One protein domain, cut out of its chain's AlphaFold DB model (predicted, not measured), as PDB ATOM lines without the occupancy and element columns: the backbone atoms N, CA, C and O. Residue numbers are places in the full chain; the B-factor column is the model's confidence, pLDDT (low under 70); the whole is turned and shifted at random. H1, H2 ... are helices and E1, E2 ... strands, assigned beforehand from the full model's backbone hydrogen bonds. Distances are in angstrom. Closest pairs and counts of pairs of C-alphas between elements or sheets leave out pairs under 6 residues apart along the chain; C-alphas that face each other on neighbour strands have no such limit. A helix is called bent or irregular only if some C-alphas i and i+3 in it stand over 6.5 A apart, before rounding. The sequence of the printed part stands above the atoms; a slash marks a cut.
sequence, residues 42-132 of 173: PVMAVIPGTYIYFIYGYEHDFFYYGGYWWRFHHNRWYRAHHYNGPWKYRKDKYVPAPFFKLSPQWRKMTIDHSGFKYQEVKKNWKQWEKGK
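AT A GLANCE: This is residues 42 to 132 of the 173 residues of an uncharacterized protein of Candidatus Edwardsbacteria bacterium (UniProt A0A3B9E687). One strongly twisted sheet of seven antiparallel strands makes the body, with the longest helix, H3, packed over E2 and E3. Six strands wind to and fro from E1 to E6; then the chain returns by way of H1 and H2 to the opposite edge, where E7 lines up beside E1 and leads straight into H3. The printed part has 91 residues, with seven named strands and three named helices in the order E1 E2 E3 E4 E5 E6 H1 H2 E7 H3; the class is mixed, helices and strands. Across the sheet the order is E6 E5 E4 E3 E2 E1 E7. The whole is compact and rounded, with a radius of gyration of the C-alphas of 12.4 A and spans of 31 by 27 by 24 A.

IN THESE COORDINATES: Find C-alpha 43 at (-24.399, -48.386, -38.751), where E1, residues 43 to 46, begins. E2 is residues 53 to 55 and E3 residues 62 to 65. The longest strand, E4, residues 68 to 73, measures 16.1 A; E5, residues 76 to 80, measures 13.6 A. E6 is residues 88 to 90, H1 residues 97 to 101, H2 residues 106 to 109 and E7 residues 114 to 117. H3, residues 118 to 130, runs 18.7 A to C-alpha 130 at (-13.301, -28.690, -38.217); it is irregular, with C-alphas 123 and 126 7.9 A apart.

HOW THE PARTS SIT: Start at E4 and E5, antiparallel at 152 degrees, a hairpin: look for N 71 and O 78 at 2.9 A, within hydrogen-bond range. E1 to E6 form a meander, each strand the antiparallel neighbour of the one before. On one side of E4 lies E3, with N 63 and O 70 at 2.8 A. At the edge, E7 is antiparallel to E1 at 124 degrees, with N 44 and O 116 at 2.7 A. H3 on one face of the sheet gives two layers; its height over the sheet is 9.3 A, and it runs along the strands, at 9 degrees to E2 on the local plane. E1 and H3 have 3 pairs of C-alphas within 8 A, the closest being those of Met 44 and Tyr 118, 6.1 A apart. H1 is only just on the sheet, with 5 pairs of C-alphas within 10 A, and only grazes it with residues 98 to 99; H2 only grazes it with residues 106 to 109. H1, H2 and H3 are apart from one another. Of O i to N i+4 pairs, 0 of 1 in H1 and 7 of 9 in H3 are within hydrogen-bond range, H1 having 2 of 2 O i to N i+3 pairs within range; H2 is too short for an i+4 pair.

THE WHOLE: The two C-alphas farthest apart, those of His 74 and Gly 131, are 34.8 A apart. The printed part has no cut, and no link between named elements is long. The mean pLDDT of the printed part is 91.0; look to residue 110 for the one value under 70.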
ATOM      1  N   PRO A  42     -20.600 -51.424 -39.126       91.56
ATOM      2  CA  PRO A  42     -21.531 -50.814 -38.192       91.56
ATOM      3  C   PRO A  42     -22.295 -49.647 -38.823       91.56
ATOM      4  O   PRO A  42     -21.701 -48.762 -39.455       91.56
ATOM      5  N   VAL A  43     -23.602 -49.599 -38.561       92.88
ATOM      6  CA  VAL A  43     -24.399 -48.386 -38.751       92.88
ATOM      7  C   VAL A  43     -24.128 -47.451 -37.580       92.88
ATOM      8  O   VAL A  43     -24.226 -47.831 -36.415       92.88
ATOM      9  N   MET A  44     -23.785 -46.215 -37.896       94.69
ATOM     10  CA  MET A  44     -23.339 -45.208 -36.955       94.69
ATOM     11  C   MET A  44     -24.388 -44.114 -36.794       94.69
ATOM     12  O   MET A  44     -25.091 -43.738 -37.739       94.69
ATOM     13  N   ALA A  45     -24.433 -43.551 -35.594       94.00
ATOM     14  CA  ALA A  45     -25.146 -42.322 -35.289       94.00
ATOM     15  C   ALA A  45     -24.225 -41.338 -34.563       94.00
ATOM     16  O   ALA A  45     -23.248 -41.753 -33.940       94.00
ATOM     17  N   VAL A  46     -24.513 -40.039 -34.648       93.44
ATOM     18  CA  VAL A  46     -23.783 -38.997 -33.905       93.44
ATOM     19  C   VAL A  46     -24.598 -38.499 -32.720       93.44
ATOM     20  O   VAL A  46     -25.810 -38.316 -32.834       93.44
ATOM     21  N   ILE A  47     -23.931 -38.251 -31.593       91.88
ATOM     22  CA  ILE A  47     -24.528 -37.573 -30.443       91.88
ATOM     23  C   ILE A  47     -24.538 -36.058 -30.724       91.88
ATOM     24  O   ILE A  47     -23.459 -35.467 -30.841       91.88
ATOM     25  N   PRO A  48     -25.715 -35.411 -30.841       84.00
ATOM     26  CA  PRO A  48     -25.812 -33.986 -31.157       84.00
ATOM     27  C   PRO A  48     -25.058 -33.093 -30.165       84.00
ATOM     28  O   PRO A  48     -24.927 -33.429 -28.992       84.00
ATOM     29  N   GLY A  49     -24.554 -31.951 -30.642       85.12
ATOM     30  CA  GLY A  49     -23.712 -31.054 -29.836       85.12
ATOM     31  C   GLY A  49     -22.319 -31.620 -29.537       85.12
ATOM     32  O   GLY A  49     -21.546 -31.017 -28.797       85.12
ATOM     33  N   THR A  50     -21.988 -32.778 -30.115       90.88
ATOM     34  CA  THR A  50     -20.680 -33.418 -30.007       90.88
ATOM     35  C   THR A  50     -20.237 -33.967 -31.365       90.88
ATOM     36  O   THR A  50     -20.967 -33.937 -32.355       90.88
ATOM     37  N   TYR A  51     -19.031 -34.531 -31.380       94.06
ATOM     38  CA  TYR A  51     -18.484 -35.313 -32.489       94.06
ATOM     39  C   TYR A  51     -18.255 -36.774 -32.112       94.06
ATOM     40  O   TYR A  51     -17.450 -37.469 -32.731       94.06
ATOM     41  N   ILE A  52     -18.947 -37.234 -31.069       96.12
ATOM     42  CA  ILE A  52     -18.919 -38.624 -30.645       96.12
ATOM     43  C   ILE A  52     -19.933 -39.379 -31.496       96.12
ATOM     44  O   ILE A  52     -21.137 -39.114 -31.448       96.12
ATOM     45  N   TYR A  53     -19.429 -40.320 -32.281       95.44
ATOM     46  CA  TYR A  53     -20.251 -41.268 -33.019       95.44
ATOM     47  C   TYR A  53     -20.378 -42.547 -32.208       95.44
ATOM     48  O   TYR A  53     -19.492 -42.862 -31.419       95.44
ATOM     49  N   PHE A  54     -21.441 -43.309 -32.405       94.44
ATOM     50  CA  PHE A  54     -21.623 -44.608 -31.769       94.44
ATOM     51  C   PHE A  54     -22.323 -45.577 -32.712       94.44
ATOM     52  O   PHE A  54     -22.903 -45.155 -33.715       94.44
ATOM     53  N   ILE A  55     -22.269 -46.868 -32.389       93.25
ATOM     54  CA  ILE A  55     -22.968 -47.897 -33.162       93.25
ATOM     55  C   ILE A  55     -24.455 -47.861 -32.815       93.25
ATOM     56  O   ILE A  55     -24.858 -48.140 -31.685       93.25
ATOM     57  N   TYR A  56     -25.274 -47.516 -33.800       90.56
ATOM     58  CA  TYR A  56     -26.716 -47.439 -33.642       90.56
ATOM     59  C   TYR A  56     -27.330 -48.840 -33.516       90.56
ATOM     60  O   TYR A  56     -26.957 -49.754 -34.246       90.56
ATOM     61  N   GLY A  57     -28.279 -49.006 -32.590       85.50
ATOM     62  CA  GLY A  57     -28.970 -50.283 -32.364       85.50
ATOM     63  C   GLY A  57     -28.175 -51.326 -31.570       85.50
ATOM     64  O   GLY A  57     -28.641 -52.450 -31.428       85.50
ATOM     65  N   TYR A  58     -27.002 -50.975 -31.036       84.31
ATOM     66  CA  TYR A  58     -26.190 -51.877 -30.218       84.31
ATOM     67  C   TYR A  58     -26.347 -51.576 -28.723       84.31
ATOM     68  O   TYR A  58     -26.311 -50.413 -28.315       84.31
ATOM     69  N   GLU A  59     -26.501 -52.609 -27.890       80.50
ATOM     70  CA  GLU A  59     -26.695 -52.435 -26.439       80.50
ATOM     71  C   GLU A  59     -25.449 -51.862 -25.756       80.50
ATOM     72  O   GLU A  59     -25.534 -50.982 -24.905       80.50
ATOM     73  N   HIS A  60     -24.272 -52.313 -26.174       82.50
ATOM     74  CA  HIS A  60     -23.009 -51.877 -25.595       82.50
ATOM     75  C   HIS A  60     -22.556 -50.503 -26.105       82.50
ATOM     76  O   HIS A  60     -22.816 -50.105 -27.241       82.50
ATOM     77  N   ASP A  61     -21.807 -49.804 -25.258       86.94
ATOM     78  CA  ASP A  61     -21.263 -48.476 -25.522       86.94
ATOM     79  C   ASP A  61     -20.001 -48.543 -26.395       86.94
ATOM     80  O   ASP A  61     -18.875 -48.579 -25.893       86.94
ATOM     81  N   PHE A  62     -20.189 -48.574 -27.716       92.62
ATOM     82  CA  PHE A  62     -19.113 -48.439 -28.699       92.62
ATOM     83  C   PHE A  62     -19.144 -47.051 -29.314       92.62
ATOM     84  O   PHE A  62     -20.043 -46.736 -30.092       92.62
ATOM     85  N   PHE A  63     -18.128 -46.253 -29.011       95.62
ATOM     86  CA  PHE A  63     -17.999 -44.894 -29.507       95.62
ATOM     87  C   PHE A  63     -16.826 -44.754 -30.472       95.62
ATOM     88  O   PHE A  63     -15.802 -45.412 -30.318       95.62
ATOM     89  N   TYR A  64     -16.938 -43.840 -31.426       97.31
ATOM     90  CA  TYR A  64     -15.860 -43.405 -32.298       97.31
ATOM     91  C   TYR A  64     -15.662 -41.898 -32.133       97.31
ATOM     92  O   TYR A  64     -16.589 -41.113 -32.345       97.31
ATOM     93  N   TYR A  65     -14.461 -41.493 -31.722       97.56
ATOM     94  CA  TYR A  65     -14.116 -40.096 -31.469       97.56
ATOM     95  C   TYR A  65     -12.618 -39.857 -31.667       97.56
ATOM     96  O   TYR A  65     -11.785 -40.656 -31.223       97.56
ATOM     97  N   GLY A  66     -12.266 -38.748 -32.326       95.31
ATOM     98  CA  GLY A  66     -10.873 -38.341 -32.524       95.31
ATOM     99  C   GLY A  66     -10.023 -39.366 -33.284       95.31
ATOM    100  O   GLY A  66      -8.821 -39.461 -33.053       95.31
ATOM    101  N   GLY A  67     -10.644 -40.184 -34.139       96.19
ATOM    102  CA  GLY A  67      -9.962 -41.236 -34.897       96.19
ATOM    103  C   GLY A  67      -9.840 -42.590 -34.186       96.19
ATOM    104  O   GLY A  67      -9.322 -43.531 -34.787       96.19
ATOM    105  N   TYR A  68     -10.327 -42.713 -32.951       97.19
ATOM    106  CA  TYR A  68     -10.234 -43.933 -32.148       97.19
ATOM    107  C   TYR A  68     -11.604 -44.471 -31.761       97.19
ATOM    108  O   TYR A  68     -12.568 -43.719 -31.606       97.19
ATOM    109  N   TRP A  69     -11.652 -45.779 -31.540       96.50
ATOM    110  CA  TRP A  69     -12.767 -46.441 -30.885       96.50
ATOM    111  C   TRP A  69     -12.604 -46.379 -29.372       96.50
ATOM    112  O   TRP A  69     -11.508 -46.614 -28.860       96.50
ATOM    113  N   TRP A  70     -13.693 -46.093 -28.669       96.06
ATOM    114  CA  TRP A  70     -13.778 -46.010 -27.218       96.06
ATOM    115  C   TRP A  70     -14.901 -46.912 -26.719       96.06
ATOM    116  O   TRP A  70     -15.975 -46.955 -27.316       96.06
ATOM    117  N   ARG A  71     -14.657 -47.623 -25.619       92.31
ATOM    118  CA  ARG A  71     -15.654 -48.464 -24.955       92.31
ATOM    119  C   ARG A  71     -15.617 -48.217 -23.458       92.31
ATOM    120  O   ARG A  71     -14.535 -48.227 -22.867       92.31
ATOM    121  N   PHE A  72     -16.786 -48.021 -22.860       89.75
ATOM    122  CA  PHE A  72     -16.943 -47.967 -21.411       89.75
ATOM    123  C   PHE A  72     -17.427 -49.328 -20.908       89.75
ATOM    124  O   PHE A  72     -18.411 -49.870 -21.408       89.75
ATOM    125  N   HIS A  73     -16.690 -49.935 -19.980       87.25
ATOM    126  CA  HIS A  73     -17.004 -51.271 -19.468       87.25
ATOM    127  C   HIS A  73     -16.441 -51.460 -18.056       87.25
ATOM    128  O   HIS A  73     -15.272 -51.157 -17.818       87.25
ATOM    129  N   HIS A  74     -17.255 -51.961 -17.118       86.88
ATOM    130  CA  HIS A  74     -16.898 -52.100 -15.695       86.88
ATOM    131  C   HIS A  74     -16.228 -50.844 -15.111       86.88
ATOM    132  O   HIS A  74     -15.160 -50.916 -14.501       86.88
ATOM    133  N   ASN A  75     -16.848 -49.684 -15.341       87.56
ATOM    134  CA  ASN A  75     -16.380 -48.388 -14.848       87.56
ATOM    135  C   ASN A  75     -14.962 -47.999 -15.314       87.56
ATOM    136  O   ASN A  75     -14.227 -47.313 -14.608       87.56
ATOM    137  N   ARG A  76     -14.542 -48.490 -16.487       90.19
ATOM    138  CA  ARG A  76     -13.238 -48.195 -17.088       90.19
ATOM    139  C   ARG A  76     -13.389 -47.891 -18.566       90.19
ATOM    140  O   ARG A  76     -14.218 -48.485 -19.258       90.19
ATOM    141  N   TRP A  77     -12.521 -47.011 -19.048       93.12
ATOM    142  CA  TRP A  77     -12.414 -46.689 -20.460       93.12
ATOM    143  C   TRP A  77     -11.373 -47.554 -21.155       93.12
ATOM    144  O   TRP A  77     -10.274 -47.798 -20.646       93.12
ATOM    145  N   TYR A  78     -11.720 -47.975 -22.362       93.19
ATOM    146  CA  TYR A  78     -10.844 -48.711 -23.255       93.19
ATOM    147  C   TYR A  78     -10.804 -48.023 -24.608       93.19
ATOM    148  O   TYR A  78     -11.824 -47.528 -25.082       93.19
ATOM    149  N   ARG A  79      -9.630 -48.020 -25.239       94.50
ATOM    150  CA  ARG A  79      -9.405 -47.446 -26.565       94.50
ATOM    151  C   ARG A  79      -8.888 -48.508 -27.528       94.50
ATOM    152  O   ARG A  79      -8.057 -49.330 -27.143       94.50
ATOM    153  N   ALA A  80      -9.324 -48.456 -28.780       94.06
ATOM    154  CA  ALA A  80      -8.835 -49.298 -29.864       94.06
ATOM    155  C   ALA A  80      -8.747 -48.517 -31.184       94.06
ATOM    156  O   ALA A  80      -9.353 -47.458 -31.345       94.06
ATOM    157  N   HIS A  81      -8.002 -49.052 -32.151       93.25
ATOM    158  CA  HIS A  81      -7.998 -48.534 -33.527       93.25
ATOM    159  C   HIS A  81      -9.143 -49.104 -34.378       93.25
ATOM    160  O   HIS A  81      -9.467 -48.554 -35.429       93.25
ATOM    161  N   HIS A  82      -9.772 -50.187 -33.922       92.38
ATOM    162  CA  HIS A  82     -10.870 -50.865 -34.600       92.38
ATOM    163  C   HIS A  82     -11.962 -51.238 -33.588       92.38
ATOM    164  O   HIS A  82     -11.657 -51.491 -32.423       92.38
ATOM    165  N   TYR A  83     -13.226 -51.293 -34.018       90.81
ATOM    166  CA  TYR A  83     -14.373 -51.571 -33.138       90.81
ATOM    167  C   TYR A  83     -14.358 -52.984 -32.538       90.81
ATOM    168  O   TYR A  83     -14.966 -53.216 -31.503       90.81
ATOM    169  N   ASN A  84     -13.608 -53.915 -33.133       89.56
ATOM    170  CA  ASN A  84     -13.372 -55.256 -32.577       89.56
ATOM    171  C   ASN A  84     -12.090 -55.345 -31.723       89.56
ATOM    172  O   ASN A  84     -11.675 -56.433 -31.334       89.56
ATOM    173  N   GLY A  85     -11.448 -54.214 -31.414       89.25
ATOM    174  CA  GLY A  85     -10.190 -54.179 -30.672       89.25
ATOM    175  C   GLY A  85      -8.942 -54.243 -31.571       89.25
ATOM    176  O   GLY A  85      -9.020 -53.927 -32.756       89.25
ATOM    177  N   PRO A  86      -7.765 -54.598 -31.027       90.38
ATOM    178  CA  PRO A  86      -7.518 -54.908 -29.621       90.38
ATOM    179  C   PRO A  86      -7.776 -53.691 -28.725       90.38
ATOM    180  O   PRO A  86      -7.392 -52.566 -29.047       90.38
ATOM    181  N   TRP A  87      -8.445 -53.929 -27.600       91.31
ATOM    182  CA  TRP A  87      -8.798 -52.901 -26.624       91.31
ATOM    183  C   TRP A  87      -7.661 -52.674 -25.636       91.31
ATOM    184  O   TRP A  87      -7.024 -53.622 -25.185       91.31
ATOM    185  N   LYS A  88      -7.414 -51.414 -25.279       90.56
ATOM    186  CA  LYS A  88      -6.386 -51.032 -24.306       90.56
ATOM    187  C   LYS A  88      -6.987 -50.131 -23.247       90.56
ATOM    188  O   LYS A  88      -7.656 -49.157 -23.580       90.56
ATOM    189  N   TYR A  89      -6.733 -50.446 -21.982       92.06
ATOM    190  CA  TYR A  89      -7.191 -49.628 -20.864       92.06
ATOM    191  C   TYR A  89      -6.651 -48.194 -20.966       92.06
ATOM    192  O   TYR A  89      -5.496 -47.970 -21.348       92.06
ATOM    193  N   ARG A  90      -7.483 -47.213 -20.614       92.88
ATOM    194  CA  ARG A  90      -7.105 -45.807 -20.488       92.88
ATOM    195  C   ARG A  90      -7.608 -45.265 -19.153       92.88
ATOM    196  O   ARG A  90      -8.765 -45.448 -18.796       92.88
ATOM    197  N   LYS A  91      -6.711 -44.593 -18.425       92.19
ATOM    198  CA  LYS A  91      -7.071 -43.807 -17.235       92.19
ATOM    199  C   LYS A  91      -7.929 -42.616 -17.663       92.19
ATOM    200  O   LYS A  91      -7.679 -42.060 -18.732       92.19
ATOM    201  N   ASP A  92      -8.837 -42.176 -16.801       93.19
ATOM    202  CA  ASP A  92      -9.812 -41.112 -17.097       93.19
ATOM    203  C   ASP A  92      -9.174 -39.817 -17.608       93.19
ATOM    204  O   ASP A  92      -9.682 -39.206 -18.541       93.19
ATOM    205  N   LYS A  93      -7.990 -39.451 -17.100       93.88
ATOM    206  CA  LYS A  93      -7.236 -38.273 -17.571       93.88
ATOM    207  C   LYS A  93      -6.823 -38.312 -19.052       93.88
ATOM    208  O   LYS A  93      -6.430 -37.287 -19.595       93.88
ATOM    209  N   TYR A  94      -6.856 -39.483 -19.687       94.56
ATOM    210  CA  TYR A  94      -6.565 -39.666 -21.115       94.56
ATOM    211  C   TYR A  94      -7.831 -39.841 -21.961       94.56
ATOM    212  O   TYR A  94      -7.737 -40.034 -23.173       94.56
ATOM    213  N   VAL A  95      -9.006 -39.817 -21.332       95.62
ATOM    214  CA  VAL A  95     -10.295 -39.916 -22.009       95.62
ATOM    215  C   VAL A  95     -10.721 -38.507 -22.428       95.62
ATOM    216  O   VAL A  95     -10.638 -37.577 -21.624       95.62
ATOM    217  N   PRO A  96     -11.167 -38.308 -23.677       95.50
ATOM    218  CA  PRO A  96     -11.610 -37.002 -24.140       95.50
ATOM    219  C   PRO A  96     -12.722 -36.409 -23.271       95.50
ATOM    220  O   PRO A  96     -13.725 -37.066 -22.989       95.50
ATOM    221  N   ALA A  97     -12.578 -35.129 -22.922       94.25
ATOM    222  CA  ALA A  97     -13.531 -34.398 -22.087       94.25
ATOM    223  C   ALA A  97     -15.011 -34.514 -22.522       94.25
ATOM    224  O   ALA A  97     -15.864 -34.589 -21.634       94.25
ATOM    225  N   PRO A  98     -15.363 -34.560 -23.829       93.38
ATOM    226  CA  PRO A  98     -16.752 -34.726 -24.259       93.38
ATOM    227  C   PRO A  98     -17.456 -35.974 -23.706       93.38
ATOM    228  O   PRO A  98     -18.661 -35.914 -23.483       93.38
ATOM    229  N   PHE A  99     -16.736 -37.067 -23.422       94.25
ATOM    230  CA  PHE A  99     -17.340 -38.284 -22.860       94.25
ATOM    231  C   PHE A  99     -17.944 -38.063 -21.470       94.25
ATOM    232  O   PHE A  99     -18.986 -38.632 -21.159       94.25
ATOM    233  N   PHE A 100     -17.341 -37.195 -20.660       92.50
ATOM    234  CA  PHE A 100     -17.828 -36.875 -19.314       92.50
ATOM    235  C   PHE A 100     -18.976 -35.856 -19.311       92.50
ATOM    236  O   PHE A 100     -19.562 -35.593 -18.267       92.50
ATOM    237  N   LYS A 101     -19.296 -35.273 -20.472       91.25
ATOM    238  CA  LYS A 101     -20.377 -34.291 -20.647       91.25
ATOM    239  C   LYS A 101     -21.610 -34.884 -21.330       91.25
ATOM    240  O   LYS A 101     -22.559 -34.156 -21.613       91.25
ATOM    241  N   LEU A 102     -21.595 -36.182 -21.630       89.00
ATOM    242  CA  LEU A 102     -22.729 -36.850 -22.251       89.00
ATOM    243  C   LEU A 102     -23.920 -36.879 -21.288       89.00
ATOM    244  O   LEU A 102     -23.815 -37.356 -20.162       89.00
ATOM    245  N   SER A 103     -25.072 -36.398 -21.756       86.00
ATOM    246  CA  SER A 103     -26.335 -36.540 -21.029       86.00
ATOM    247  C   SER A 103     -26.675 -38.023 -20.856       86.00
ATOM    248  O   SER A 103     -26.566 -38.755 -21.837       86.00
ATOM    249  N   PRO A 104     -27.200 -38.478 -19.702       83.38
ATOM    250  CA  PRO A 104     -27.652 -39.863 -19.516       83.38
ATOM    251  C   PRO A 104     -28.658 -40.353 -20.573       83.38
ATOM    252  O   PRO A 104     -28.840 -41.552 -20.759       83.38
ATOM    253  N   GLN A 105     -29.319 -39.430 -21.278       85.19
ATOM    254  CA  GLN A 105     -30.346 -39.722 -22.277       85.19
ATOM    255  C   GLN A 105     -29.845 -39.616 -23.725       85.19
ATOM    256  O   GLN A 105     -30.661 -39.598 -24.649       85.19
ATOM    257  N   TRP A 106     -28.528 -39.551 -23.950       86.06
ATOM    258  CA  TRP A 106     -27.939 -39.317 -25.274       86.06
ATOM    259  C   TRP A 106     -28.468 -40.274 -26.361       86.06
ATOM    260  O   TRP A 106     -28.700 -39.838 -27.485       86.06
ATOM    261  N   ARG A 107     -28.762 -41.541 -26.029       82.00
ATOM    262  CA  ARG A 107     -29.308 -42.550 -26.966       82.00
ATOM    263  C   ARG A 107     -30.683 -42.199 -27.539       82.00
ATOM    264  O   ARG A 107     -31.014 -42.636 -28.634       82.00
ATOM    265  N   LYS A 108     -31.500 -41.422 -26.820       80.88
ATOM    266  CA  LYS A 108     -32.843 -41.036 -27.287       80.88
ATOM    267  C   LYS A 108     -32.794 -39.927 -28.342       80.88
ATOM    268  O   LYS A 108     -33.725 -39.778 -29.123       80.88
ATOM    269  N   MET A 109     -31.707 -39.157 -28.392       72.44
ATOM    270  CA  MET A 109     -31.601 -37.927 -29.191       72.44
ATOM    271  C   MET A 109     -31.170 -38.167 -30.651       72.44
ATOM    272  O   MET A 109     -30.992 -37.220 -31.419       72.44
ATOM    273  N   THR A 110     -30.945 -39.422 -31.050       69.69
ATOM    274  CA  THR A 110     -30.054 -39.740 -32.180       69.69
ATOM    275  C   THR A 110     -30.746 -40.313 -33.411       69.69
ATOM    276  O   THR A 110     -30.059 -40.551 -34.400       69.69
ATOM    277  N   ILE A 111     -32.070 -40.521 -33.398       71.19
ATOM    278  CA  ILE A 111     -32.805 -41.099 -34.545       71.19
ATOM    279  C   ILE A 111     -32.533 -40.281 -35.825       71.19
ATOM    280  O   ILE A 111     -32.059 -40.831 -36.819       71.19
ATOM    281  N   ASP A 112     -32.661 -38.954 -35.746       79.06
ATOM    282  CA  ASP A 112     -32.382 -37.971 -36.817       79.06
ATOM    283  C   ASP A 112     -30.913 -37.896 -37.290       79.06
ATOM    284  O   ASP A 112     -30.575 -37.201 -38.263       79.06
ATOM    285  N   HIS A 113     -30.024 -38.528 -36.532       80.88
ATOM    286  CA  HIS A 113     -28.572 -38.443 -36.644       80.88
ATOM    287  C   HIS A 113     -27.932 -39.822 -36.838       80.88
ATOM    288  O   HIS A 113     -26.724 -39.959 -36.656       80.88
ATOM    289  N   SER A 114     -28.741 -40.818 -37.200       86.56
ATOM    290  CA  SER A 114     -28.345 -42.189 -37.507       86.56
ATOM    291  C   SER A 114     -28.198 -42.434 -39.016       86.56
ATOM    292  O   SER A 114     -28.533 -41.575 -39.833       86.56
ATOM    293  N   GLY A 115     -27.682 -43.612 -39.378       89.31
ATOM    294  CA  GLY A 115     -27.661 -44.112 -40.758       89.31
ATOM    295  C   GLY A 115     -26.326 -43.957 -41.484       89.31
ATOM    296  O   GLY A 115     -26.236 -44.271 -42.667       89.31
ATOM    297  N   PHE A 116     -25.274 -43.502 -40.800       92.06
ATOM    298  CA  PHE A 116     -23.951 -43.374 -41.407       92.06
ATOM    299  C   PHE A 116     -23.236 -44.717 -41.426       92.06
ATOM    300  O   PHE A 116     -23.270 -45.459 -40.450       92.06
ATOM    301  N   LYS A 117     -22.517 -45.013 -42.500       95.12
ATOM    302  CA  LYS A 117     -21.600 -46.155 -42.512       95.12
ATOM    303  C   LYS A 117     -20.316 -45.806 -41.761       95.12
ATOM    304  O   LYS A 117     -19.837 -44.671 -41.848       95.12
ATOM    305  N   TYR A 118     -19.721 -46.762 -41.047       94.81
ATOM    306  CA  TYR A 118     -18.456 -46.521 -40.345       94.81
ATOM    307  C   TYR A 118     -17.362 -45.967 -41.266       94.81
ATOM    308  O   TYR A 118     -16.696 -45.001 -40.886       94.81
ATOM    309  N   GLN A 119     -17.181 -46.509 -42.475       95.38
ATOM    310  CA  GLN A 119     -16.138 -46.019 -43.383       95.38
ATOM    311  C   GLN A 119     -16.354 -44.551 -43.775       95.38
ATOM    312  O   GLN A 119     -15.387 -43.794 -43.900       95.38
ATOM    313  N   GLU A 120     -17.610 -44.117 -43.903       96.00
ATOM    314  CA  GLU A 120     -17.947 -42.717 -44.158       96.00
ATOM    315  C   GLU A 120     -17.524 -41.833 -42.979       96.00
ATOM    316  O   GLU A 120     -16.835 -40.829 -43.172       96.00
ATOM    317  N   VAL A 121     -17.870 -42.227 -41.753       96.19
ATOM    318  CA  VAL A 121     -17.472 -41.493 -40.544       96.19
ATOM    319  C   VAL A 121     -15.947 -41.447 -40.423       96.19
ATOM    320  O   VAL A 121     -15.372 -40.370 -40.262       96.19
ATOM    321  N   LYS A 122     -15.268 -42.590 -40.569       96.12
ATOM    322  CA  LYS A 122     -13.806 -42.709 -40.469       96.12
ATOM    323  C   LYS A 122     -13.080 -41.799 -41.459       96.12
ATOM    324  O   LYS A 122     -12.070 -41.193 -41.103       96.12
ATOM    325  N   LYS A 123     -13.584 -41.694 -42.689       97.06
ATOM    326  CA  LYS A 123     -12.990 -40.847 -43.730       97.06
ATOM    327  C   LYS A 123     -13.190 -39.357 -43.447       97.06
ATOM    328  O   LYS A 123     -12.302 -38.563 -43.742       97.06
ATOM    329  N   ASN A 124     -14.337 -38.978 -42.886       96.69
ATOM    330  CA  ASN A 124     -14.773 -37.584 -42.890       96.69
ATOM    331  C   ASN A 124     -14.797 -36.890 -41.518       96.69
ATOM    332  O   ASN A 124     -14.905 -35.663 -41.482       96.69
ATOM    333  N   TRP A 125     -14.683 -37.618 -40.396       95.50
ATOM    334  CA  TRP A 125     -14.891 -37.063 -39.045       95.50
ATOM    335  C   TRP A 125     -14.088 -35.781 -38.792       95.50
ATOM    336  O   TRP A 125     -14.643 -34.806 -38.292       95.50
ATOM    337  N   LYS A 126     -12.816 -35.743 -39.212       96.31
ATOM    338  CA  LYS A 126     -11.915 -34.604 -38.988       96.31
ATOM    339  C   LYS A 126     -12.391 -33.348 -39.714       96.31
ATOM    340  O   LYS A 126     -12.339 -32.249 -39.166       96.31
ATOM    341  N   GLN A 127     -12.864 -33.505 -40.951       97.00
ATOM    342  CA  GLN A 127     -13.417 -32.401 -41.730       97.00
ATOM    343  C   GLN A 127     -14.765 -31.956 -41.162       97.00
ATOM    344  O   GLN A 127     -15.031 -30.757 -41.102       97.00
ATOM    345  N   TRP A 128     -15.610 -32.896 -40.736       94.88
ATOM    346  CA  TRP A 128     -16.905 -32.571 -40.144       94.88
ATOM    347  C   TRP A 128     -16.757 -31.815 -38.824       94.88
ATOM    348  O   TRP A 128     -17.510 -30.864 -38.613       94.88
ATOM    349  N   GLU A 129     -15.788 -32.192 -37.986       94.00
ATOM    350  CA  GLU A 129     -15.440 -31.509 -36.731       94.00
ATOM    351  C   GLU A 129     -14.891 -30.111 -36.992       94.00
ATOM    352  O   GLU A 129     -15.475 -29.122 -36.552       94.00
ATOM    353  N   LYS A 130     -13.858 -29.996 -37.831       94.88
ATOM    354  CA  LYS A 130     -13.301 -28.690 -38.217       94.88
ATOM    355  C   LYS A 130     -14.354 -27.770 -38.850       94.88
ATOM    356  O   LYS A 130     -14.335 -26.561 -38.645       94.88
ATOM    357  N   GLY A 131     -15.250 -28.341 -39.650       94.94
ATOM    358  CA  GLY A 131     -16.267 -27.615 -40.399       94.94
ATOM    359  C   GLY A 131     -17.535 -27.279 -39.615       94.94
ATOM    360  O   GLY A 131     -18.415 -26.649 -40.214       94.94
ATOM    361  N   LYS A 132     -17.647 -27.691 -38.342       93.31
ATOM    362  CA  LYS A 132     -18.855 -27.520 -37.516       93.31
ATOM    363  C   LYS A 132     -20.135 -28.027 -38.200       93.31
ATOM    364  O   LYS A 132     -21.147 -27.329 -38.289       93.31
TER     365      LYS A 132